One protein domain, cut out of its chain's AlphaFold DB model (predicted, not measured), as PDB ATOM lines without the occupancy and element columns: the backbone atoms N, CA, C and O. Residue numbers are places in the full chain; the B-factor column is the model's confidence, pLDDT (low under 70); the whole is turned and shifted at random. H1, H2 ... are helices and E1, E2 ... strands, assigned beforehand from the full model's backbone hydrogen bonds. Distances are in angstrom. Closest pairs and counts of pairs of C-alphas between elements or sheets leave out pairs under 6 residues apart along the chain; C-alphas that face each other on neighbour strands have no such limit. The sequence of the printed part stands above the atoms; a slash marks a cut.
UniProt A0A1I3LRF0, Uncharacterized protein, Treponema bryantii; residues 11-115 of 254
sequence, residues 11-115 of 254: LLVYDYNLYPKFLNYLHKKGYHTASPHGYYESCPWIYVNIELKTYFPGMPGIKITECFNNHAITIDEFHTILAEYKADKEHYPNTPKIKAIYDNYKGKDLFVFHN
ATOM      1  N   LEU A  11      -4.235 145.096 378.501       94.44
ATOM      2  CA  LEU A  11      -3.211 146.082 378.203       94.44
ATOM      3  C   LEU A  11      -1.987 145.790 379.067       94.44
ATOM      4  O   LEU A  11      -2.128 145.514 380.258       94.44
ATOM      5  N   LEU A  12      -0.798 145.838 378.478       92.19
ATOM      6  CA  LEU A  12       0.445 145.809 379.237       92.19
ATOM      7  C   LEU A  12       0.841 147.257 379.496       92.19
ATOM      8  O   LEU A  12       1.183 147.963 378.560       92.19
ATOM      9  N   VAL A  13       0.742 147.723 380.734       92.06
ATOM     10  CA  VAL A  13       1.123 149.091 381.097       92.06
ATOM     11  C   VAL A  13       2.527 149.050 381.670       92.06
ATOM     12  O   VAL A  13       2.788 148.249 382.565       92.06
ATOM     13  N   TYR A  14       3.415 149.888 381.148       88.06
ATOM     14  CA  TYR A  14       4.799 150.011 381.582       88.06
ATOM     15  C   TYR A  14       5.044 151.421 382.111       88.06
ATOM     16  O   TYR A  14       4.749 152.403 381.430       88.06
ATOM     17  N   ASP A  15       5.589 151.506 383.319       82.75
ATOM     18  CA  ASP A  15       6.055 152.747 383.926       82.75
ATOM     19  C   ASP A  15       7.026 152.400 385.063       82.75
ATOM     20  O   ASP A  15       6.807 151.466 385.834       82.75
ATOM     21  N   TYR A  16       8.109 153.150 385.207       71.56
ATOM     22  CA  TYR A  16       9.027 152.942 386.326       71.56
ATOM     23  C   TYR A  16       8.438 153.406 387.673       71.56
ATOM     24  O   TYR A  16       8.808 152.883 388.721       71.56
ATOM     25  N   ASN A  17       7.480 154.335 387.648       68.69
ATOM     26  CA  ASN A  17       6.751 154.864 388.804       68.69
ATOM     27  C   ASN A  17       5.347 154.243 388.944       68.69
ATOM     28  O   ASN A  17       4.449 154.825 389.566       68.69
ATOM     29  N   LEU A  18       5.133 153.059 388.361       74.62
ATOM     30  CA  LEU A  18       3.834 152.379 388.323       74.62
ATOM     31  C   LEU A  18       3.265 152.126 389.732       74.62
ATOM     32  O   LEU A  18       2.057 152.223 389.970       74.62
ATOM     33  N   TYR A  19       4.137 151.885 390.705       74.62
ATOM     34  CA  TYR A  19       3.786 151.662 392.105       74.62
ATOM     35  C   TYR A  19       4.151 152.897 392.953       74.62
ATOM     36  O   TYR A  19       5.256 153.406 392.787       74.62
ATOM     37  N   PRO A  20       3.293 153.419 393.866       74.31
ATOM     38  CA  PRO A  20       1.936 152.996 394.255       74.31
ATOM     39  C   PRO A  20       0.789 153.760 393.555       74.31
ATOM     40  O   PRO A  20      -0.385 153.412 393.716       74.31
ATOM     41  N   LYS A  21       1.084 154.833 392.806       80.25
ATOM     42  CA  LYS A  21       0.060 155.769 392.298       80.25
ATOM     43  C   LYS A  21      -0.921 155.109 391.322       80.25
ATOM     44  O   LYS A  21      -2.131 155.302 391.465       80.25
ATOM     45  N   PHE A  22      -0.427 154.316 390.368       87.50
ATOM     46  CA  PHE A  22      -1.280 153.685 389.358       87.50
ATOM     47  C   PHE A  22      -2.163 152.586 389.959       87.50
ATOM     48  O   PHE A  22      -3.348 152.504 389.644       87.50
ATOM     49  N   LEU A  23      -1.644 151.804 390.911       85.88
ATOM     50  CA  LEU A  23      -2.458 150.830 391.646       85.88
ATOM     51  C   LEU A  23      -3.587 151.488 392.435       85.88
ATOM     52  O   LEU A  23      -4.736 151.065 392.327       85.88
ATOM     53  N   ASN A  24      -3.281 152.560 393.169       86.06
ATOM     54  CA  ASN A  24      -4.297 153.313 393.903       86.06
ATOM     55  C   ASN A  24      -5.380 153.855 392.960       86.06
ATOM     56  O   ASN A  24      -6.563 153.867 393.307       86.06
ATOM     57  N   TYR A  25      -5.000 154.285 391.752       91.25
ATOM     58  CA  TYR A  25      -5.960 154.646 390.712       91.25
ATOM     59  C   TYR A  25      -6.832 153.448 390.300       91.25
ATOM     60  O   TYR A  25      -8.060 153.575 390.276       91.25
ATOM     61  N   LEU A  26      -6.230 152.292 390.005       92.12
ATOM     62  CA  LEU A  26      -6.946 151.078 389.606       92.12
ATOM     63  C   LEU A  26      -7.946 150.642 390.691       92.12
ATOM     64  O   LEU A  26      -9.125 150.442 390.386       92.12
ATOM     65  N   HIS A  27      -7.533 150.608 391.959       89.94
ATOM     66  CA  HIS A  27      -8.414 150.296 393.094       89.94
ATOM     67  C   HIS A  27      -9.584 151.272 393.201       89.94
ATOM     68  O   HIS A  27     -10.737 150.847 393.255       89.94
ATOM     69  N   LYS A  28      -9.326 152.586 393.107       91.31
ATOM     70  CA  LYS A  28     -10.386 153.615 393.094       91.31
ATOM     71  C   LYS A  28     -11.358 153.463 391.918       91.31
ATOM     72  O   LYS A  28     -12.488 153.942 391.990       91.31
ATOM     73  N   LYS A  29     -10.945 152.821 390.820       89.06
ATOM     74  CA  LYS A  29     -11.800 152.511 389.658       89.06
ATOM     75  C   LYS A  29     -12.477 151.132 389.740       89.06
ATOM     76  O   LYS A  29     -13.211 150.761 388.810       89.06
ATOM     77  N   GLY A  30     -12.289 150.417 390.852       92.75
ATOM     78  CA  GLY A  30     -12.895 149.120 391.145       92.75
ATOM     79  C   GLY A  30     -12.159 147.939 390.519       92.75
ATOM     80  O   GLY A  30     -12.787 146.919 390.250       92.75
ATOM     81  N   TYR A  31     -10.867 148.089 390.220       93.81
ATOM     82  CA  TYR A  31     -10.049 146.973 389.761       93.81
ATOM     83  C   TYR A  31      -9.532 146.149 390.940       93.81
ATOM     84  O   TYR A  31      -9.203 146.707 391.987       93.81
ATOM     85  N   HIS A  32      -9.396 144.840 390.744       90.88
ATOM     86  CA  HIS A  32      -8.852 143.910 391.737       90.88
ATOM     87  C   HIS A  32      -7.718 143.056 391.151       90.88
ATOM     88  O   HIS A  32      -7.630 142.852 389.939       90.88
ATOM     89  N   THR A  33      -6.820 142.569 392.008       89.94
ATOM     90  CA  THR A  33      -5.726 141.701 391.558       89.94
ATOM     91  C   THR A  33      -6.269 140.334 391.126       89.94
ATOM     92  O   THR A  33      -7.049 139.709 391.839       89.94
ATOM     93  N   ALA A  34      -5.851 139.861 389.950       86.75
ATOM     94  CA  ALA A  34      -6.034 138.475 389.513       86.75
ATOM     95  C   ALA A  34      -4.868 137.570 389.955       86.75
ATOM     96  O   ALA A  34      -4.942 136.348 389.807       86.75
ATOM     97  N   SER A  35      -3.789 138.166 390.470       79.31
ATOM     98  CA  SER A  35      -2.584 137.464 390.890       79.31
ATOM     99  C   SER A  35      -2.693 136.983 392.337       79.31
ATOM    100  O   SER A  35      -2.983 137.804 393.210       79.31
ATOM    101  N   PRO A  36      -2.404 135.696 392.618       69.81
ATOM    102  CA  PRO A  36      -2.121 135.238 393.976       69.81
ATOM    103  C   PRO A  36      -0.705 135.632 394.437       69.81
ATOM    104  O   PRO A  36      -0.373 135.466 395.605       69.81
ATOM    105  N   HIS A  37       0.145 136.113 393.525       67.12
ATOM    106  CA  HIS A  37       1.511 136.550 393.803       67.12
ATOM    107  C   HIS A  37       1.569 138.056 394.071       67.12
ATOM    108  O   HIS A  37       0.811 138.827 393.473       67.12
ATOM    109  N   GLY A  38       2.503 138.452 394.939       69.69
ATOM    110  CA  GLY A  38       2.832 139.850 395.206       69.69
ATOM    111  C   GLY A  38       3.525 140.547 394.030       69.69
ATOM    112  O   GLY A  38       3.586 140.037 392.912       69.69
ATOM    113  N   TYR A  39       4.040 141.742 394.297       75.19
ATOM    114  CA  TYR A  39       4.707 142.585 393.309       75.19
ATOM    115  C   TYR A  39       6.208 142.285 393.274       75.19
ATOM    116  O   TYR A  39       6.819 142.066 394.318       75.19
ATOM    117  N   TYR A  40       6.801 142.302 392.082       68.94
ATOM    118  CA  TYR A  40       8.250 142.210 391.907       68.94
ATOM    119  C   TYR A  40       8.794 143.608 391.614       68.94
ATOM    120  O   TYR A  40       8.439 144.197 390.595       68.94
ATOM    121  N   GLU A  41       9.658 144.136 392.485       67.00
ATOM    122  CA  GLU A  41      10.249 145.482 392.333       67.00
ATOM    123  C   GLU A  41      11.004 145.655 391.006       67.00
ATOM    124  O   GLU A  41      11.063 146.748 390.453       67.00
ATOM    125  N   SER A  42      11.540 144.564 390.458       69.44
ATOM    126  CA  SER A  42      12.258 144.536 389.183       69.44
ATOM    127  C   SER A  42      11.356 144.510 387.942       69.44
ATOM    128  O   SER A  42      11.870 144.473 386.824       69.44
ATOM    129  N   CYS A  43      10.029 144.533 388.107       75.62
ATOM    130  CA  CYS A  43       9.066 144.532 387.007       75.62
ATOM    131  C   CYS A  43       8.287 145.855 386.944       75.62
ATOM    132  O   CYS A  43       7.202 145.947 387.521       75.62
ATOM    133  N   PRO A  44       8.771 146.859 386.187       81.62
ATOM    134  CA  PRO A  44       8.070 148.128 385.957       81.62
ATOM    135  C   PRO A  44       6.879 147.996 384.985       81.62
ATOM    136  O   PRO A  44       6.590 148.897 384.203       81.62
ATOM    137  N   TRP A  45       6.180 146.856 384.987       87.38
ATOM    138  CA  TRP A  45       5.006 146.636 384.146       87.38
ATOM    139  C   TRP A  45       3.906 145.859 384.860       87.38
ATOM    140  O   TRP A  45       4.144 145.031 385.740       87.38
ATOM    141  N   ILE A  46       2.674 146.101 384.431       91.81
ATOM    142  CA  ILE A  46       1.470 145.447 384.933       91.81
ATOM    143  C   ILE A  46       0.559 145.099 383.762       91.81
ATOM    144  O   ILE A  46       0.379 145.876 382.827       91.81
ATOM    145  N   TYR A  47      -0.055 143.929 383.818       92.75
ATOM    146  CA  TYR A  47      -1.129 143.574 382.906       92.75
ATOM    147  C   TYR A  47      -2.440 144.094 383.495       92.75
ATOM    148  O   TYR A  47      -2.720 143.855 384.668       92.75
ATOM    149  N   VAL A  48      -3.258 144.776 382.699       95.50
ATOM    150  CA  VAL A  48      -4.559 145.309 383.117       95.50
ATOM    151  C   VAL A  48      -5.625 144.847 382.139       95.50
ATOM    152  O   VAL A  48      -5.569 145.174 380.959       95.50
ATOM    153  N   ASN A  49      -6.625 144.123 382.628       96.31
ATOM    154  CA  ASN A  49      -7.821 143.821 381.863       96.31
ATOM    155  C   ASN A  49      -8.888 144.889 382.116       96.31
ATOM    156  O   ASN A  49      -9.471 144.957 383.201       96.31
ATOM    157  N   ILE A  50      -9.154 145.712 381.102       95.69
ATOM    158  CA  ILE A  50     -10.102 146.832 381.201       95.69
ATOM    159  C   ILE A  50     -11.571 146.390 381.224       95.69
ATOM    160  O   ILE A  50     -12.429 147.139 381.692       95.69
ATOM    161  N   GLU A  51     -11.872 145.184 380.737       94.12
ATOM    162  CA  GLU A  51     -13.225 144.631 380.730       94.12
ATOM    163  C   GLU A  51     -13.564 143.959 382.059       94.12
ATOM    164  O   GLU A  51     -14.557 144.309 382.693       94.12
ATOM    165  N   LEU A  52     -12.712 143.034 382.504       93.62
ATOM    166  CA  LEU A  52     -12.904 142.300 383.757       93.62
ATOM    167  C   LEU A  52     -12.581 143.144 384.994       93.62
ATOM    168  O   LEU A  52     -12.836 142.711 386.115       93.62
ATOM    169  N   LYS A  53     -11.997 144.331 384.792       94.62
ATOM    170  CA  LYS A  53     -11.426 145.167 385.848       94.62
ATOM    171  C   LYS A  53     -10.486 144.375 386.752       94.62
ATOM    172  O   LYS A  53     -10.563 144.432 387.978       94.62
ATOM    173  N   THR A  54      -9.580 143.631 386.136       94.56
ATOM    174  CA  THR A  54      -8.535 142.904 386.854       94.56
ATOM    175  C   THR A  54      -7.164 143.403 386.457       94.56
ATOM    176  O   THR A  54      -6.985 143.961 385.375       94.56
ATOM    177  N   TYR A  55      -6.179 143.217 387.325       93.88
ATOM    178  CA  TYR A  55      -4.785 143.451 386.973       93.88
ATOM    179  C   TYR A  55      -3.879 142.349 387.526       93.88
ATOM    180  O   TYR A  55      -4.247 141.632 388.457       93.88
ATOM    181  N   PHE A  56      -2.698 142.196 386.936       91.88
ATOM    182  CA  PHE A  56      -1.710 141.192 387.311       91.88
ATOM    183  C   PHE A  56      -0.309 141.825 387.216       91.88
ATOM    184  O   PHE A  56       0.077 142.251 386.124       91.88
ATOM    185  N   PRO A  57       0.446 141.927 388.326       88.25
ATOM    186  CA  PRO A  57       1.814 142.458 388.329       88.25
ATOM    187  C   PRO A  57       2.755 141.680 387.412       88.25
ATOM    188  O   PRO A  57       2.658 140.458 387.316       88.25
ATOM    189  N   GLY A  58       3.683 142.365 386.752       81.88
ATOM    190  CA  GLY A  58       4.725 141.699 385.979       81.88
ATOM    191  C   GLY A  58       5.530 140.698 386.813       81.88
ATOM    192  O   GLY A  58       5.698 140.869 388.020       81.88
ATOM    193  N   MET A  59       6.030 139.650 386.156       80.38
ATOM    194  CA  MET A  59       6.953 138.680 386.744       80.38
ATOM    195  C   MET A  59       8.231 138.606 385.898       80.38
ATOM    196  O   MET A  59       8.129 138.545 384.665       80.38
ATOM    197  N   PRO A  60       9.429 138.570 386.513       72.19
ATOM    198  CA  PRO A  60      10.678 138.492 385.766       72.19
ATOM    199  C   PRO A  60      10.741 137.217 384.923       72.19
ATOM    200  O   PRO A  60      10.526 136.118 385.432       72.19
ATOM    201  N   GLY A  61      11.028 137.357 383.627       67.00
ATOM    202  CA  GLY A  61      11.197 136.224 382.709       67.00
ATOM    203  C   GLY A  61       9.919 135.446 382.369       67.00
ATOM    204  O   GLY A  61      10.007 134.426 381.688       67.00
ATOM    205  N   ILE A  62       8.737 135.900 382.807       70.19
ATOM    206  CA  ILE A  62       7.468 135.199 382.575       70.19
ATOM    207  C   ILE A  62       6.474 136.126 381.873       70.19
ATOM    208  O   ILE A  62       6.005 137.117 382.433       70.19
ATOM    209  N   LYS A  63       6.079 135.753 380.649       76.44
ATOM    210  CA  LYS A  63       4.927 136.357 379.966       76.44
ATOM    211  C   LYS A  63       3.643 135.822 380.605       76.44
ATOM    212  O   LYS A  63       3.304 134.656 380.421       76.44
ATOM    213  N   ILE A  64       2.925 136.677 381.334       82.00
ATOM    214  CA  ILE A  64       1.704 136.289 382.067       82.00
ATOM    215  C   ILE A  64       0.562 135.928 381.114       82.00
ATOM    216  O   ILE A  64      -0.145 134.942 381.315       82.00
ATOM    217  N   THR A  65       0.356 136.749 380.086       86.12
ATOM    218  CA  THR A  65      -0.677 136.547 379.068       86.12
ATOM    219  C   THR A  65      -0.336 137.332 377.800       86.12
ATOM    220  O   THR A  65       0.625 138.107 377.759       86.12
ATOM    221  N   GLU A  66      -1.122 137.132 376.751       84.69
ATOM    222  CA  GLU A  66      -1.097 137.973 375.557       84.69
ATOM    223  C   GLU A  66      -1.843 139.282 375.827       84.69
ATOM    224  O   GLU A  66      -3.025 139.268 376.186       84.69
ATOM    225  N   CYS A  67      -1.143 140.403 375.648       86.56
ATOM    226  CA  CYS A  67      -1.726 141.736 375.675       86.56
ATOM    227  C   CYS A  67      -2.087 142.207 374.262       86.56
ATOM    228  O   CYS A  67      -1.585 141.698 373.255       86.56
ATOM    229  N   PHE A  68      -2.970 143.195 374.195       88.00
ATOM    230  CA  PHE A  68      -3.407 143.820 372.966       88.00
ATOM    231  C   PHE A  68      -2.214 144.328 372.156       88.00
ATOM    232  O   PHE A  68      -1.298 144.950 372.693       88.00
ATOM    233  N   ASN A  69      -2.232 144.008 370.859       83.50
ATOM    234  CA  ASN A  69      -1.172 144.306 369.898       83.50
ATOM    235  C   ASN A  69       0.229 143.825 370.282       83.50
ATOM    236  O   ASN A  69       1.175 144.178 369.587       83.50
ATOM    237  N   ASN A  70       0.367 142.991 371.323       79.69
ATOM    238  CA  ASN A  70       1.665 142.571 371.821       79.69
ATOM    239  C   ASN A  70       2.587 143.802 371.964       79.69
ATOM    240  O   ASN A  70       3.638 143.874 371.344       79.69
ATOM    241  N   HIS A  71       2.177 144.810 372.731       82.25
ATOM    242  CA  HIS A  71       3.062 145.925 373.070       82.25
ATOM    243  C   HIS A  71       2.702 146.511 374.440       82.25
ATOM    244  O   HIS A  71       1.562 146.377 374.896       82.25
ATOM    245  N   ALA A  72       3.681 147.125 375.108       87.00
ATOM    246  CA  ALA A  72       3.456 147.875 376.338       87.00
ATOM    247  C   ALA A  72       3.036 149.326 376.048       87.00
ATOM    248  O   ALA A  72       3.447 149.909 375.055       87.00
ATOM    249  N   ILE A  73       2.233 149.929 376.908       89.62
ATOM    250  CA  ILE A  73       1.779 151.317 376.777       89.62
ATOM    251  C   ILE A  73       2.117 152.106 378.038       89.62
ATOM    252  O   ILE A  73       2.264 151.529 379.118       89.62
ATOM    253  N   THR A  74       2.201 153.425 377.914       90.56
ATOM    254  CA  THR A  74       2.363 154.326 379.062       90.56
ATOM    255  C   THR A  74       1.060 154.457 379.865       90.56
ATOM    256  O   THR A  74      -0.022 154.052 379.420       90.56
ATOM    257  N   ILE A  75       1.132 155.056 381.059       91.25
ATOM    258  CA  ILE A  75      -0.057 155.342 381.884       91.25
ATOM    259  C   ILE A  75      -1.019 156.318 381.176       91.25
ATOM    260  O   ILE A  75      -2.238 156.128 381.229       91.25
ATOM    261  N   ASP A  76      -0.504 157.324 380.470       89.50
ATOM    262  CA  ASP A  76      -1.332 158.303 379.749       89.50
ATOM    263  C   ASP A  76      -2.053 157.674 378.549       89.50
ATOM    264  O   ASP A  76      -3.244 157.912 378.307       89.50
ATOM    265  N   GLU A  77      -1.357 156.792 377.829       93.19
ATOM    266  CA  GLU A  77      -1.954 155.981 376.770       93.19
ATOM    267  C   GLU A  77      -3.015 155.040 377.336       93.19
ATOM    268  O   GLU A  77      -4.100 154.921 376.764       93.19
ATOM    269  N   PHE A  78      -2.760 154.432 378.497       95.00
ATOM    270  CA  PHE A  78      -3.755 153.627 379.196       95.00
ATOM    271  C   PHE A  78      -5.010 154.441 379.532       95.00
ATOM    272  O   PHE A  78      -6.124 153.975 379.283       95.00
ATOM    273  N   HIS A  79      -4.869 155.662 380.057       93.31
ATOM    274  CA  HIS A  79      -6.012 156.533 380.340       93.31
ATOM    275  C   HIS A  79      -6.799 156.885 379.076       93.31
ATOM    276  O   HIS A  79      -8.032 156.852 379.101       93.31
ATOM    277  N   THR A  80      -6.099 157.148 377.974       93.44
ATOM    278  CA  THR A  80      -6.711 157.411 376.668       93.44
ATOM    279  C   THR A  80      -7.487 156.193 376.168       93.44
ATOM    280  O   THR A  80      -8.673 156.303 375.862       93.44
ATOM    281  N   ILE A  81      -6.868 155.010 376.166       94.81
ATOM    282  CA  ILE A  81      -7.503 153.755 375.739       94.81
ATOM    283  C   ILE A  81      -8.714 153.429 376.623       94.81
ATOM    284  O   ILE A  81      -9.760 153.026 376.116       94.81
ATOM    285  N   LEU A  82      -8.610 153.639 377.938       95.44
ATOM    286  CA  LEU A  82      -9.711 153.407 378.873       95.44
ATOM    287  C   LEU A  82     -10.875 154.386 378.655       95.44
ATOM    288  O   LEU A  82     -12.030 154.003 378.845       95.44
ATOM    289  N   ALA A  83     -10.593 155.641 378.298       93.50
ATOM    290  CA  ALA A  83     -11.619 156.625 377.966       93.50
ATOM    291  C   ALA A  83     -12.343 156.250 376.666       93.50
ATOM    292  O   ALA A  83     -13.573 156.232 376.645       93.50
ATOM    293  N   GLU A  84     -11.594 155.868 375.631       94.44
ATOM    294  CA  GLU A  84     -12.143 155.407 374.350       94.44
ATOM    295  C   GLU A  84     -12.999 154.145 374.527       94.44
ATOM    296  O   GLU A  84     -14.141 154.117 374.082       94.44
ATOM    297  N   TYR A  85     -12.510 153.147 375.274       94.25
ATOM    298  CA  TYR A  85     -13.268 151.929 375.591       94.25
ATOM    299  C   TYR A  85     -14.600 152.218 376.302       94.25
ATOM    300  O   TYR A  85     -15.581 151.509 376.098       94.25
ATOM    301  N   LYS A  86     -14.651 153.251 377.152       92.56
ATOM    302  CA  LYS A  86     -15.886 153.653 377.845       92.56
ATOM    303  C   LYS A  86     -16.836 154.445 376.957       92.56
ATOM    304  O   LYS A  86     -18.043 154.335 377.150       92.56
ATOM    305  N   ALA A  87     -16.302 155.273 376.066       92.62
ATOM    306  CA  ALA A  87     -17.096 156.109 375.174       92.62
ATOM    307  C   ALA A  87     -17.733 155.286 374.049       92.62
ATOM    308  O   ALA A  87     -18.892 155.513 373.715       92.62
ATOM    309  N   ASP A  88     -16.993 154.320 373.504       90.88
ATOM    310  CA  ASP A  88     -17.417 153.514 372.364       90.88
ATOM    311  C   ASP A  88     -16.910 152.072 372.502       90.88
ATOM    312  O   ASP A  88     -15.936 151.639 371.879       90.88
ATOM    313  N   LYS A  89     -17.579 151.314 373.379       90.44
ATOM    314  CA  LYS A  89     -17.247 149.902 373.613       90.44
ATOM    315  C   LYS A  89     -17.477 149.041 372.362       90.44
ATOM    316  O   LYS A  89     -16.808 148.025 372.213       90.44
ATOM    317  N   GLU A  90     -18.403 149.432 371.486       90.25
ATOM    318  CA  GLU A  90     -18.774 148.673 370.286       90.25
ATOM    319  C   GLU A  90     -17.667 148.705 369.224       90.25
ATOM    320  O   GLU A  90     -17.337 147.667 368.653       90.25
ATOM    321  N   HIS A  91     -17.037 149.866 369.009       88.62
ATOM    322  CA  HIS A  91     -15.973 150.014 368.008       88.62
ATOM    323  C   HIS A  91     -14.562 149.812 368.570       88.62
ATOM    324  O   HIS A  91     -13.585 149.809 367.816       88.62
ATOM    325  N   TYR A  92     -14.423 149.609 369.879       89.25
ATOM    326  CA  TYR A  92     -13.158 149.221 370.489       89.25
ATOM    327  C   TYR A  92     -12.629 147.882 369.919       89.25
ATOM    328  O   TYR A  92     -13.401 146.934 369.780       89.25
ATOM    329  N   PRO A  93     -11.313 147.729 369.652       88.00
ATOM    330  CA  PRO A  93     -10.222 148.700 369.808       88.00
ATOM    331  C   PRO A  93      -9.905 149.499 368.526       88.00
ATOM    332  O   PRO A  93      -8.830 150.082 368.415       88.00
ATOM    333  N   ASN A  94     -10.798 149.525 367.536       90.56
ATOM    334  CA  ASN A  94     -10.523 150.029 366.186       90.56
ATOM    335  C   ASN A  94     -10.660 151.555 366.035       90.56
ATOM    336  O   ASN A  94     -10.773 152.053 364.913       90.56
ATOM    337  N   THR A  95     -10.651 152.319 367.131       89.88
ATOM    338  CA  THR A  95     -10.763 153.780 367.037       89.88
ATOM    339  C   THR A  95      -9.468 154.392 366.482       89.88
ATOM    340  O   THR A  95      -8.375 153.874 366.744       89.88
ATOM    341  N   PRO A  96      -9.535 155.514 365.734       90.69
ATOM    342  CA  PRO A  96      -8.344 156.155 365.171       90.69
ATOM    343  C   PRO A  96      -7.279 156.506 366.216       90.69
ATOM    344  O   PRO A  96      -6.089 156.402 365.933       90.69
ATOM    345  N   LYS A  97      -7.692 156.876 367.435       90.12
ATOM    346  CA  LYS A  97      -6.774 157.209 368.533       90.12
ATOM    347  C   LYS A  97      -6.023 155.988 369.049       90.12
ATOM    348  O   LYS A  97      -4.810 156.054 369.211       90.12
ATOM    349  N   ILE A  98      -6.722 154.872 369.276       91.69
ATOM    350  CA  ILE A  98      -6.077 153.628 369.716       91.69
ATOM    351  C   ILE A  98      -5.122 153.138 368.629       91.69
ATOM    352  O   ILE A  98      -3.987 152.767 368.921       91.69
ATOM    353  N   LYS A  99      -5.546 153.201 367.365       90.38
ATOM    354  CA  LYS A  99      -4.689 152.838 366.240       90.38
ATOM    355  C   LYS A  99      -3.427 153.706 366.182       90.38
ATOM    356  O   LYS A  99      -2.342 153.154 366.056       90.38
ATOM    357  N   ALA A 100      -3.555 155.023 366.356       88.88
ATOM    358  CA  ALA A 100      -2.414 155.939 366.378       88.88
ATOM    359  C   ALA A 100      -1.411 155.615 367.499       88.88
ATOM    360  O   ALA A 100      -0.209 155.676 367.260       88.88
ATOM    361  N   ILE A 101      -1.890 155.219 368.688       89.19
ATOM    362  CA  ILE A 101      -1.023 154.757 369.783       89.19
ATOM    363  C   ILE A 101      -0.182 153.564 369.313       89.19
ATOM    364  O   ILE A 101       1.039 153.605 369.394       89.19
ATOM    365  N   TYR A 102      -0.810 152.519 368.769       85.31
ATOM    366  CA  TYR A 102      -0.089 151.295 368.405       85.31
ATOM    367  C   TYR A 102       0.706 151.384 367.097       85.31
ATOM    368  O   TYR A 102       1.711 150.688 366.951       85.31
ATOM    369  N   ASP A 103       0.328 152.266 366.171       85.88
ATOM    370  CA  ASP A 103       1.105 152.523 364.956       85.88
ATOM    371  C   ASP A 103       2.500 153.097 365.292       85.88
ATOM    372  O   ASP A 103       3.471 152.748 364.618       85.88
ATOM    373  N   ASN A 104       2.648 153.858 366.391       80.94
ATOM    374  CA  ASN A 104       3.950 154.355 366.886       80.94
ATOM    375  C   ASN A 104       4.913 153.239 367.340       80.94
ATOM    376  O   ASN A 104       6.128 153.455 367.488       80.94
ATOM    377  N   TYR A 105       4.370 152.045 367.571       77.25
ATOM    378  CA  TYR A 105       5.085 150.886 368.095       77.25
ATOM    379  C   TYR A 105       5.261 149.767 367.064       77.25
ATOM    380  O   TYR A 105       5.910 148.757 367.337       77.25
ATOM    381  N   LYS A 106       4.731 149.937 365.850       74.62
ATOM    382  CA  LYS A 106       4.806 148.921 364.801       74.62
ATOM    383  C   LYS A 106       6.262 148.597 364.443       74.62
ATOM    384  O   LYS A 106       7.036 149.479 364.086       74.62
ATOM    385  N   GLY A 107       6.615 147.312 364.500       68.38
ATOM    386  CA  GLY A 107       7.973 146.830 364.219       68.38
ATOM    387  C   GLY A 107       8.934 146.885 365.413       68.38
ATOM    388  O   GLY A 107      10.099 146.535 365.247       68.38
ATOM    389  N   LYS A 108       8.460 147.282 366.601       64.94
ATOM    390  CA  LYS A 108       9.195 147.181 367.869       64.94
ATOM    391  C   LYS A 108       8.693 145.936 368.619       64.94
ATOM    392  O   LYS A 108       7.485 145.752 368.735       64.94
ATOM    393  N   ASP A 109       9.588 145.047 369.059       54.44
ATOM    394  CA  ASP A 109       9.195 143.846 369.822       54.44
ATOM    395  C   ASP A 109       8.731 144.224 371.241       54.44
ATOM    396  O   ASP A 109       9.249 145.167 371.842       54.44
ATOM    397  N   LEU A 110       7.821 143.414 371.793       51.00
ATOM    398  CA  LEU A 110       7.264 143.486 373.155       51.00
ATOM    399  C   LEU A 110       8.314 143.705 374.244       51.00
ATOM    400  O   LEU A 110       8.022 144.286 375.288       51.00
ATOM    401  N   PHE A 111       9.492 143.125 374.015       49.78
ATOM    402  CA  PHE A 111      10.550 142.934 374.995       49.78
ATOM    403  C   PHE A 111      11.933 143.383 374.475       49.78
ATOM    404  O   PHE A 111      12.937 142.998 375.074       49.78
ATOM    405  N   VAL A 112      12.037 144.242 373.438       45.41
ATOM    406  CA  VAL A 112      13.334 144.881 373.050       45.41
ATOM    407  C   VAL A 112      13.788 145.949 374.061       45.41
ATOM    408  O   VAL A 112      14.425 146.933 373.710       45.41
ATOM    409  N   PHE A 113      13.498 145.766 375.346       43.03
ATOM    410  CA  PHE A 113      14.250 146.439 376.405       43.03
ATOM    411  C   PHE A 113      15.602 145.744 376.658       43.03
ATOM    412  O   PHE A 113      16.399 146.200 377.474       43.03
ATOM    413  N   HIS A 114      15.883 144.641 375.952       42.25
ATOM    414  CA  HIS A 114      17.154 143.928 375.998       42.25
ATOM    415  C   HIS A 114      17.851 143.962 374.638       42.25
ATOM    416  O   HIS A 114      17.708 143.058 373.820       42.25
ATOM    417  N   ASN A 115      18.564 145.063 374.408       35.31
ATOM    418  CA  ASN A 115      19.969 145.075 373.970       35.31
ATOM    419  C   ASN A 115      20.518 146.505 373.900       35.31
ATOM    420  O   ASN A 115      21.731 146.682 373.907       35.31
TER     421      ASN A 115
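What this domain is: This is residues 11 to 115 of the 254 residues of an uncharacterized protein of Treponema bryantii (UniProt A0A1I3LRF0). A small antiparallel sheet of three short strands lies near the middle, with the helix H1 over E2 and E3 on one face and a helical hairpin, H2 and H3, at its E1 edge. H2 is the part of that hairpin next to the sheet and H3 lies beyond it; long unnamed stretches, residues 29 to 44 and 58 to 74, join the parts. The printed part has 105 residues with three named helices and three named strands, along the chain E1, H1, E2, E3, H2, H3, and the sheet's order is E1, E2, E3. The class is mixed, helices and strands, though under half of the residues, 42, are in named elements. The whole is compact, with a radius of gyration of the C-alphas of 13.5 A and spans of 36 by 35 by 21 A.

Where its parts are: Find C-alpha 11 at (-3.211, 146.082, 378.203); there E1, residues 11 to 14, begins, 9.5 A long. Next comes H1, residues 21 to 28, 10.7 A. Look then for E2, residues 45 to 49, 13.3 A, and E3, residues 54 to 57, 10.5 A. At C-alpha 75, (-0.057, 155.342, 381.884), H2 begins and runs to residue 87, 18.3 A. H3, residues 96 to 103, 10.1 A, ends at C-alpha 103, (1.105, 152.523, 364.956).

How they stand to each other: Start at E1, antiparallel to E2 at 158 degrees, where N 11 and O 48 are within hydrogen-bond range at 2.8 A. E2 and E3 form a hairpin, antiparallel at 163 degrees, with N 47 and O 56 at 2.9 A. H1 is on the sheet at a height over the sheet of 10.6 A and runs along the strands, at 18 degrees to E2 on the local plane, which is fitted to just 6 C-alphas. H2 only grazes the sheet with its residues 75 to 82; its closest C-alphas to E1 are those of Val 13 and Ile 75, 6.4 A. H1 and H2 are close but not clearly touching, the C-alphas of Phe 22 and Ile 75 being closest at 7.8 A. H2 and H3, a helical hairpin, touch, closest at the C-alphas of Ile 81 and Ile 98, 6.2 A; they run opposite ways at a tilt of 35.1 degrees, only just steep. H3 is apart from H1, E1, E2 and E3. In H1, H2 and H3 every O i to N i+4 pair is within hydrogen-bond range.

The domain as a whole: The two C-alphas farthest apart, of Glu 90 and Asn 115, are 39.1 A apart. The printed part has no cut. The links H1 to E2 and E3 to H2 are long. Look for low confidence, under 70, at residues 17, 36 to 38, 40 to 42, 61 and 107 to 115; the mean pLDDT of the printed part is 83.0.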